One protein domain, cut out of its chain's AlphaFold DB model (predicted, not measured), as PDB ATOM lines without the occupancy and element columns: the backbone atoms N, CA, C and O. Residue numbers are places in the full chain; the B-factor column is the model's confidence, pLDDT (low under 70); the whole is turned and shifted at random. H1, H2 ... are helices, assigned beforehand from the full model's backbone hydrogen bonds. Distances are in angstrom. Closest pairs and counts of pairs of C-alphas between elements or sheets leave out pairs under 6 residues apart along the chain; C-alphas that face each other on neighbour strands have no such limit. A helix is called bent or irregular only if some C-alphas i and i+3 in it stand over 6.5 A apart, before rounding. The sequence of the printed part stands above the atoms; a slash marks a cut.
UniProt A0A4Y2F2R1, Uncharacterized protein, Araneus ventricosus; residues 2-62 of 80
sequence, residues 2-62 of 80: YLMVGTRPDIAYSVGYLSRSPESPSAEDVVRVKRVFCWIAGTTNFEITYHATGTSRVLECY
ATOM      1  N   TYR A   2      34.182   1.285 328.732       68.25
ATOM      2  CA  TYR A   2      33.572   2.188 327.731       68.25
ATOM      3  C   TYR A   2      34.347   3.491 327.439       68.25
ATOM      4  O   TYR A   2      34.597   3.814 326.282       68.25
ATOM      5  N   LEU A   3      34.797   4.201 328.484       70.12
ATOM      6  CA  LEU A   3      35.560   5.447 328.321       70.12
ATOM      7  C   LEU A   3      36.844   5.245 327.513       70.12
ATOM      8  O   LEU A   3      37.147   6.056 326.647       70.12
ATOM      9  N   MET A   4      37.570   4.154 327.759       76.75
ATOM     10  CA  MET A   4      38.868   3.932 327.128       76.75
ATOM     11  C   MET A   4      38.780   3.515 325.655       76.75
ATOM     12  O   MET A   4      39.736   3.696 324.916       76.75
ATOM     13  N   VAL A   5      37.641   2.949 325.247       71.50
ATOM     14  CA  VAL A   5      37.398   2.479 323.876       71.50
ATOM     15  C   VAL A   5      36.835   3.598 322.997       71.50
ATOM     16  O   VAL A   5      37.136   3.656 321.811       71.50
ATOM     17  N   GLY A   6      36.015   4.485 323.568       72.00
ATOM     18  CA  GLY A   6      35.318   5.523 322.807       72.00
ATOM     19  C   GLY A   6      36.010   6.883 322.828       72.00
ATOM     20  O   GLY A   6      36.447   7.381 321.797       72.00
ATOM     21  N   THR A   7      36.057   7.523 323.998       73.38
ATOM     22  CA  THR A   7      36.336   8.968 324.102       73.38
ATOM     23  C   THR A   7      37.678   9.299 324.747       73.38
ATOM     24  O   THR A   7      38.140  10.433 324.648       73.38
ATOM     25  N   ARG A   8      38.296   8.333 325.433       82.69
ATOM     26  CA  ARG A   8      39.484   8.526 326.277       82.69
ATOM     27  C   ARG A   8      40.524   7.412 326.079       82.69
ATOM     28  O   ARG A   8      40.854   6.705 327.033       82.69
ATOM     29  N   PRO A   9      41.073   7.214 324.866       84.31
ATOM     30  CA  PRO A   9      42.136   6.228 324.652       84.31
ATOM     31  C   PRO A   9      43.392   6.499 325.503       84.31
ATOM     32  O   PRO A   9      44.152   5.573 325.779       84.31
ATOM     33  N   ASP A  10      43.577   7.728 326.003       86.12
ATOM     34  CA  ASP A  10      44.662   8.115 326.915       86.12
ATOM     35  C   ASP A  10      44.675   7.323 328.236       86.12
ATOM     36  O   ASP A  10      45.735   7.154 328.839       86.12
ATOM     37  N   ILE A  11      43.527   6.793 328.683       89.81
ATOM     38  CA  ILE A  11      43.435   5.995 329.919       89.81
ATOM     39  C   ILE A  11      43.416   4.478 329.679       89.81
ATOM     40  O   ILE A  11      43.357   3.721 330.651       89.81
ATOM     41  N   ALA A  12      43.472   4.016 328.424       88.06
ATOM     42  CA  ALA A  12      43.314   2.601 328.072       88.06
ATOM     43  C   ALA A  12      44.331   1.691 328.758       88.06
ATOM     44  O   ALA A  12      43.951   0.676 329.340       88.06
ATOM     45  N   TYR A  13      45.600   2.096 328.783       88.81
ATOM     46  CA  TYR A  13      46.640   1.342 329.476       88.81
ATOM     47  C   TYR A  13      46.367   1.232 330.983       88.81
ATOM     48  O   TYR A  13      46.356   0.135 331.535       88.81
ATOM     49  N   SER A  14      46.102   2.360 331.647       91.06
ATOM     50  CA  SER A  14      45.883   2.404 333.095       91.06
ATOM     51  C   SER A  14      44.681   1.558 333.513       91.06
ATOM     52  O   SER A  14      44.761   0.806 334.481       91.06
ATOM     53  N   VAL A  15      43.574   1.644 332.769       88.50
ATOM     54  CA  VAL A  15      42.362   0.860 333.041       88.50
ATOM     55  C   VAL A  15      42.592  -0.627 332.761       88.50
ATOM     56  O   VAL A  15      42.229  -1.445 333.600       88.50
ATOM     57  N   GLY A  16      43.223  -0.977 331.635       88.25
ATOM     58  CA  GLY A  16      43.505  -2.371 331.273       88.25
ATOM     59  C   GLY A  16      44.533  -3.053 332.183       88.25
ATOM     60  O   GLY A  16      44.496  -4.266 332.378       88.25
ATOM     61  N   TYR A  17      45.452  -2.289 332.772       89.88
ATOM     62  CA  TYR A  17      46.362  -2.807 333.790       89.88
ATOM     63  C   TYR A  17      45.628  -3.065 335.113       89.88
ATOM     64  O   TYR A  17      45.756  -4.146 335.686       89.88
ATOM     65  N   LEU A  18      44.818  -2.105 335.573       90.56
ATOM     66  CA  LEU A  18      44.077  -2.216 336.835       90.56
ATOM     67  C   LEU A  18      42.960  -3.268 336.785       90.56
ATOM     68  O   LEU A  18      42.591  -3.810 337.823       90.56
ATOM     69  N   SER A  19      42.447  -3.605 335.600       87.50
ATOM     70  CA  SER A  19      41.417  -4.637 335.435       87.50
ATOM     71  C   SER A  19      41.925  -6.071 335.604       87.50
ATOM     72  O   SER A  19      41.116  -6.990 335.554       87.50
ATOM     73  N   ARG A  20      43.233  -6.288 335.792       86.19
ATOM     74  CA  ARG A  20      43.825  -7.631 335.946       86.19
ATOM     75  C   ARG A  20      43.663  -8.220 337.346       86.19
ATOM     76  O   ARG A  20      43.743  -9.431 337.491       86.19
ATOM     77  N   SER A  21      43.420  -7.378 338.350       84.06
ATOM     78  CA  SER A  21      43.318  -7.802 339.753       84.06
ATOM     79  C   SER A  21      41.991  -7.378 340.405       84.06
ATOM     80  O   SER A  21      42.013  -6.711 341.442       84.06
ATOM     81  N   PRO A  22      40.821  -7.713 339.824       80.56
ATOM     82  CA  PRO A  22      39.533  -7.280 340.362       80.56
ATOM     83  C   PRO A  22      39.132  -8.038 341.637       80.56
ATOM     84  O   PRO A  22      38.425  -7.483 342.472       80.56
ATOM     85  N   GLU A  23      39.582  -9.285 341.796       87.81
ATOM     86  CA  GLU A  23      39.172 -10.173 342.894       87.81
ATOM     87  C   GLU A  23      39.856  -9.847 344.227       87.81
ATOM     88  O   GLU A  23      39.269 -10.029 345.291       87.81
ATOM     89  N   SER A  24      41.089  -9.335 344.185       89.38
ATOM     90  CA  SER A  24      41.864  -8.990 345.381       89.38
ATOM     91  C   SER A  24      42.737  -7.753 345.133       89.38
ATOM     92  O   SER A  24      43.960  -7.872 344.997       89.38
ATOM     93  N   PRO A  25      42.138  -6.551 345.063       89.50
ATOM     94  CA  PRO A  25      42.885  -5.318 344.860       89.50
ATOM     95  C   PRO A  25      43.754  -4.995 346.081       89.50
ATOM     96  O   PRO A  25      43.290  -5.023 347.223       89.50
ATOM     97  N   SER A  26      45.016  -4.630 345.848       92.56
ATOM     98  CA  SER A  26      45.879  -4.123 346.916       92.56
ATOM     99  C   SER A  26      45.500  -2.689 347.305       92.56
ATOM    100  O   SER A  26      44.828  -1.965 346.563       92.56
ATOM    101  N   ALA A  27      45.984  -2.220 348.460       94.06
ATOM    102  CA  ALA A  27      45.825  -0.816 348.852       94.06
ATOM    103  C   ALA A  27      46.423   0.147 347.809       94.06
ATOM    104  O   ALA A  27      45.893   1.237 347.586       94.06
ATOM    105  N   GLU A  28      47.500  -0.266 347.137       94.00
ATOM    106  CA  GLU A  28      48.116   0.505 346.063       94.00
ATOM    107  C   GLU A  28      47.210   0.576 344.826       94.00
ATOM    108  O   GLU A  28      47.037   1.653 344.251       94.00
ATOM    109  N   ASP A  29      46.561  -0.530 344.456       92.94
ATOM    110  CA  ASP A  29      45.628  -0.563 343.324       92.94
ATOM    111  C   ASP A  29      44.435   0.367 343.556       92.94
ATOM    112  O   ASP A  29      44.043   1.109 342.655       92.94
ATOM    113  N   VAL A  30      43.927   0.441 344.789       92.88
ATOM    114  CA  VAL A  30      42.867   1.395 345.157       92.88
ATOM    115  C   VAL A  30      43.326   2.845 344.969       92.88
ATOM    116  O   VAL A  30      42.566   3.678 344.466       92.88
ATOM    117  N   VAL A  31      44.565   3.175 345.342       96.00
ATOM    118  CA  VAL A  31      45.125   4.520 345.123       96.00
ATOM    119  C   VAL A  31      45.274   4.811 343.628       96.00
ATOM    120  O   VAL A  31      44.922   5.905 343.178       96.00
ATOM    121  N   ARG A  32      45.738   3.837 342.841       94.06
ATOM    122  CA  ARG A  32      45.875   3.965 341.383       94.06
ATOM    123  C   ARG A  32      44.518   4.184 340.706       94.06
ATOM    124  O   ARG A  32      44.399   5.098 339.892       94.06
ATOM    125  N   VAL A  33      43.478   3.448 341.103       93.56
ATOM    126  CA  VAL A  33      42.098   3.653 340.624       93.56
ATOM    127  C   VAL A  33      41.594   5.054 340.977       93.56
ATOM    128  O   VAL A  33      41.098   5.770 340.105       93.56
ATOM    129  N   LYS A  34      41.779   5.503 342.227       95.00
ATOM    130  CA  LYS A  34      41.407   6.870 342.638       95.00
ATOM    131  C   LYS A  34      42.110   7.928 341.792       95.00
ATOM    132  O   LYS A  34      41.482   8.903 341.389       95.00
ATOM    133  N   ARG A  35      43.390   7.723 341.473       95.38
ATOM    134  CA  ARG A  35      44.152   8.625 340.603       95.38
ATOM    135  C   ARG A  35      43.560   8.697 339.195       95.38
ATOM    136  O   ARG A  35      43.455   9.797 338.660       95.38
ATOM    137  N   VAL A  36      43.137   7.566 338.624       93.75
ATOM    138  CA  VAL A  36      42.439   7.535 337.325       93.75
ATOM    139  C   VAL A  36      41.134   8.336 337.392       93.75
ATOM    140  O   VAL A  36      40.878   9.142 336.502       93.75
ATOM    141  N   PHE A  37      40.344   8.206 338.460       93.62
ATOM    142  CA  PHE A  37      39.116   8.997 338.614       93.62
ATOM    143  C   PHE A  37      39.373  10.496 338.784       93.62
ATOM    144  O   PHE A  37      38.711  11.296 338.127       93.62
ATOM    145  N   CYS A  38      40.353  10.892 339.598       95.88
ATOM    146  CA  CYS A  38      40.734  12.300 339.730       95.88
ATOM    147  C   CYS A  38      41.224  12.881 338.398       95.88
ATOM    148  O   CYS A  38      40.888  14.016 338.066       95.88
ATOM    149  N   TRP A  39      41.983  12.102 337.619       92.94
ATOM    150  CA  TRP A  39      42.400  12.502 336.278       92.94
ATOM    151  C   TRP A  39      41.194  12.741 335.373       92.94
ATOM    152  O   TRP A  39      41.096  13.812 334.781       92.94
ATOM    153  N   ILE A  40      40.249  11.795 335.309       91.38
ATOM    154  CA  ILE A  40      39.021  11.931 334.508       91.38
ATOM    155  C   ILE A  40      38.247  13.189 334.921       91.38
ATOM    156  O   ILE A  40      37.892  13.984 334.057       91.38
ATOM    157  N   ALA A  41      38.052  13.407 336.224       93.44
ATOM    158  CA  ALA A  41      37.345  14.574 336.747       93.44
ATOM    159  C   ALA A  41      38.045  15.903 336.407       93.44
ATOM    160  O   ALA A  41      37.380  16.890 336.111       93.44
ATOM    161  N   GLY A  42      39.380  15.934 336.422       93.81
ATOM    162  CA  GLY A  42      40.159  17.124 336.067       93.81
ATOM    163  C   GLY A  42      40.288  17.371 334.562       93.81
ATOM    164  O   GLY A  42      40.683  18.458 334.153       93.81
ATOM    165  N   THR A  43      39.962  16.377 333.732       92.12
ATOM    166  CA  THR A  43      40.161  16.420 332.275       92.12
ATOM    167  C   THR A  43      38.863  16.252 331.493       92.12
ATOM    168  O   THR A  43      38.882  15.852 330.334       92.12
ATOM    169  N   THR A  44      37.717  16.569 332.098       89.00
ATOM    170  CA  THR A  44      36.409  16.494 331.422       89.00
ATOM    171  C   THR A  44      36.316  17.401 330.200       89.00
ATOM    172  O   THR A  44      35.588  17.086 329.270       89.00
ATOM    173  N   ASN A  45      37.060  18.511 330.202       90.00
ATOM    174  CA  ASN A  45      37.053  19.513 329.133       90.00
ATOM    175  C   ASN A  45      38.226  19.335 328.156       90.00
ATOM    176  O   ASN A  45      38.512  20.231 327.367       90.00
ATOM    177  N   PHE A  46      38.970  18.235 328.279       87.00
ATOM    178  CA  PHE A  46      40.107  17.934 327.423       87.00
ATOM    179  C   PHE A  46      39.626  17.019 326.305       87.00
ATOM    180  O   PHE A  46      38.891  16.062 326.547       87.00
ATOM    181  N   GLU A  47      40.082  17.297 325.092       83.00
ATOM    182  CA  GLU A  47      39.709  16.553 323.896       83.00
ATOM    183  C   GLU A  47      40.965  16.084 323.164       83.00
ATOM    184  O   GLU A  47      42.028  16.708 323.246       83.00
ATOM    185  N   ILE A  48      40.841  14.966 322.453       79.19
ATOM    186  CA  ILE A  48      41.892  14.451 321.579       79.19
ATOM    187  C   ILE A  48      41.488  14.771 320.143       79.19
ATOM    188  O   ILE A  48      40.510  14.231 319.627       79.19
ATOM    189  N   THR A  49      42.258  15.642 319.497       83.31
ATOM    190  CA  THR A  49      42.014  16.054 318.113       83.31
ATOM    191  C   THR A  49      42.877  15.239 317.163       83.31
ATOM    192  O   THR A  49      44.105  15.307 317.203       83.31
ATOM    193  N   TYR A  50      42.231  14.493 316.270       79.19
ATOM    194  CA  TYR A  50      42.899  13.777 315.189       79.19
ATOM    195  C   TYR A  50      42.895  14.638 313.927       79.19
ATOM    196  O   TYR A  50      41.843  15.062 313.450       79.19
ATOM    197  N   HIS A  51      44.077  14.879 313.366       84.38
ATOM    198  CA  HIS A  51      44.224  15.563 312.087       84.38
ATOM    199  C   HIS A  51      44.463  14.535 310.985       84.38
ATOM    200  O   HIS A  51      45.372  13.713 311.084       84.38
ATOM    201  N   ALA A  52      43.660  14.590 309.923       84.12
ATOM    202  CA  ALA A  52      43.865  13.736 308.762       84.12
ATOM    203  C   ALA A  52      45.155  14.138 308.034       84.12
ATOM    204  O   ALA A  52      45.307  15.280 307.594       84.12
ATOM    205  N   THR A  53      46.063  13.187 307.868       74.56
ATOM    206  CA  THR A  53      47.260  13.318 307.035       74.56
ATOM    207  C   THR A  53      47.040  12.549 305.731       74.56
ATOM    208  O   THR A  53      47.377  11.377 305.617       74.56
ATOM    209  N   GLY A  54      46.425  13.199 304.735       74.62
ATOM    210  CA  GLY A  54      46.198  12.615 303.407       74.62
ATOM    211  C   GLY A  54      44.832  12.939 302.798       74.62
ATOM    212  O   GLY A  54      44.085  13.776 303.302       74.62
ATOM    213  N   THR A  55      44.507  12.286 301.679       76.00
ATOM    214  CA  THR A  55      43.226  12.442 300.964       76.00
ATOM    215  C   THR A  55      42.066  11.707 301.634       76.00
ATOM    216  O   THR A  55      40.925  12.149 301.513       76.00
ATOM    217  N   SER A  56      42.336  10.615 302.357       73.50
ATOM    218  CA  SER A  56      41.321   9.905 303.143       73.50
ATOM    219  C   SER A  56      41.103  10.602 304.487       73.50
ATOM    220  O   SER A  56      42.054  10.868 305.217       73.50
ATOM    221  N   ARG A  57      39.840  10.900 304.812       77.94
ATOM    222  CA  ARG A  57      39.416  11.536 306.075       77.94
ATOM    223  C   ARG A  57      38.699  10.555 307.012       77.94
ATOM    224  O   ARG A  57      37.848  10.965 307.794       77.94
ATOM    225  N   VAL A  58      38.996   9.265 306.888       82.75
ATOM    226  CA  VAL A  58      38.370   8.212 307.696       82.75
ATOM    227  C   VAL A  58      39.225   7.943 308.933       82.75
ATOM    228  O   VAL A  58      40.429   7.732 308.815       82.75
ATOM    229  N   LEU A  59      38.600   7.964 310.113       78.12
ATOM    230  CA  LEU A  59      39.206   7.521 311.368       78.12
ATOM    231  C   LEU A  59      38.828   6.053 311.601       78.12
ATOM    232  O   LEU A  59      37.652   5.748 311.793       78.12
ATOM    233  N   GLU A  60      39.812   5.156 311.577       80.00
ATOM    234  CA  GLU A  60      39.632   3.734 311.889       80.00
ATOM    235  C   GLU A  60      40.092   3.446 313.323       80.00
ATOM    236  O   GLU A  60      41.223   3.758 313.695       80.00
ATOM    237  N   CYS A  61      39.216   2.835 314.123       75.56
ATOM    238  CA  CYS A  61      39.487   2.475 315.513       75.56
ATOM    239  C   CYS A  61      39.284   0.969 315.709       75.56
ATOM    240  O   CYS A  61      38.280   0.414 315.265       75.56
ATOM    241  N   TYR A  62      40.206   0.326 316.426       75.19
ATOM    242  CA  TYR A  62      40.135  -1.092 316.782       75.19
ATOM    243  C   TYR A  62      39.939  -1.223 318.294       75.19
ATOM    244  O   TYR A  62      40.594  -0.526 319.068       75.19
TER     245      TYR A  62
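This is residues 2 to 62 of the 80 residues of an uncharacterized protein of Araneus ventricosus (UniProt A0A4Y2F2R1). Two helices, H2 and H3, make a loose helical hairpin, with the short helix H1 packed on H2 and a long tail without a named element, residues 43 to 62, that runs away from the end of H3 and then folds back. Residues 52 to 58 of this tail stick out free, and the tail makes much of the length. The printed part has 61 residues with three named helices, H1, H2 and H3 in chain order, and no named strand; the class is all helix. The whole is loose, with a radius of gyration of the C-alphas of 15.1 A and spans of 50 by 24 by 15 A.

H1, residues 2 to 6, touches H2, residues 9 to 18; their closest C-alphas are those of Met 4 and Ala 12, 4.7 A apart. H3, residues 27 to 42, touches H2 with its residues 29 to 36 alone. The closest C-alphas of H2 and H3 are those of Leu 18 and Asp 29, 6.9 A apart. H2 and H3 form a helical hairpin, at a shallow tilt of 16 degrees, opposite ways. H1 and H3 are apart. Each O i to N i+4 pair is within hydrogen-bond range in H1 and H3, but 4 of 6 are in H2.

H1 begins at C-alpha 2, (33.572, 2.188, 327.731), and measures 6.2 A from first to last C-alpha. H2 measures 14.9 A and is irregular: C-alphas 10 and 13 are 7.5 A apart. H3 measures 22.7 A and ends at C-alpha 42, (40.159, 17.124, 336.067).

The two C-alphas farthest apart are those of Ala 27 and Thr 55, 49.8 A. The printed part has no cut. The link from H1 to H2 is tight and that from H2 to H3 is short. The mean pLDDT of the printed part is 85.6, and residue 2 alone is under 70.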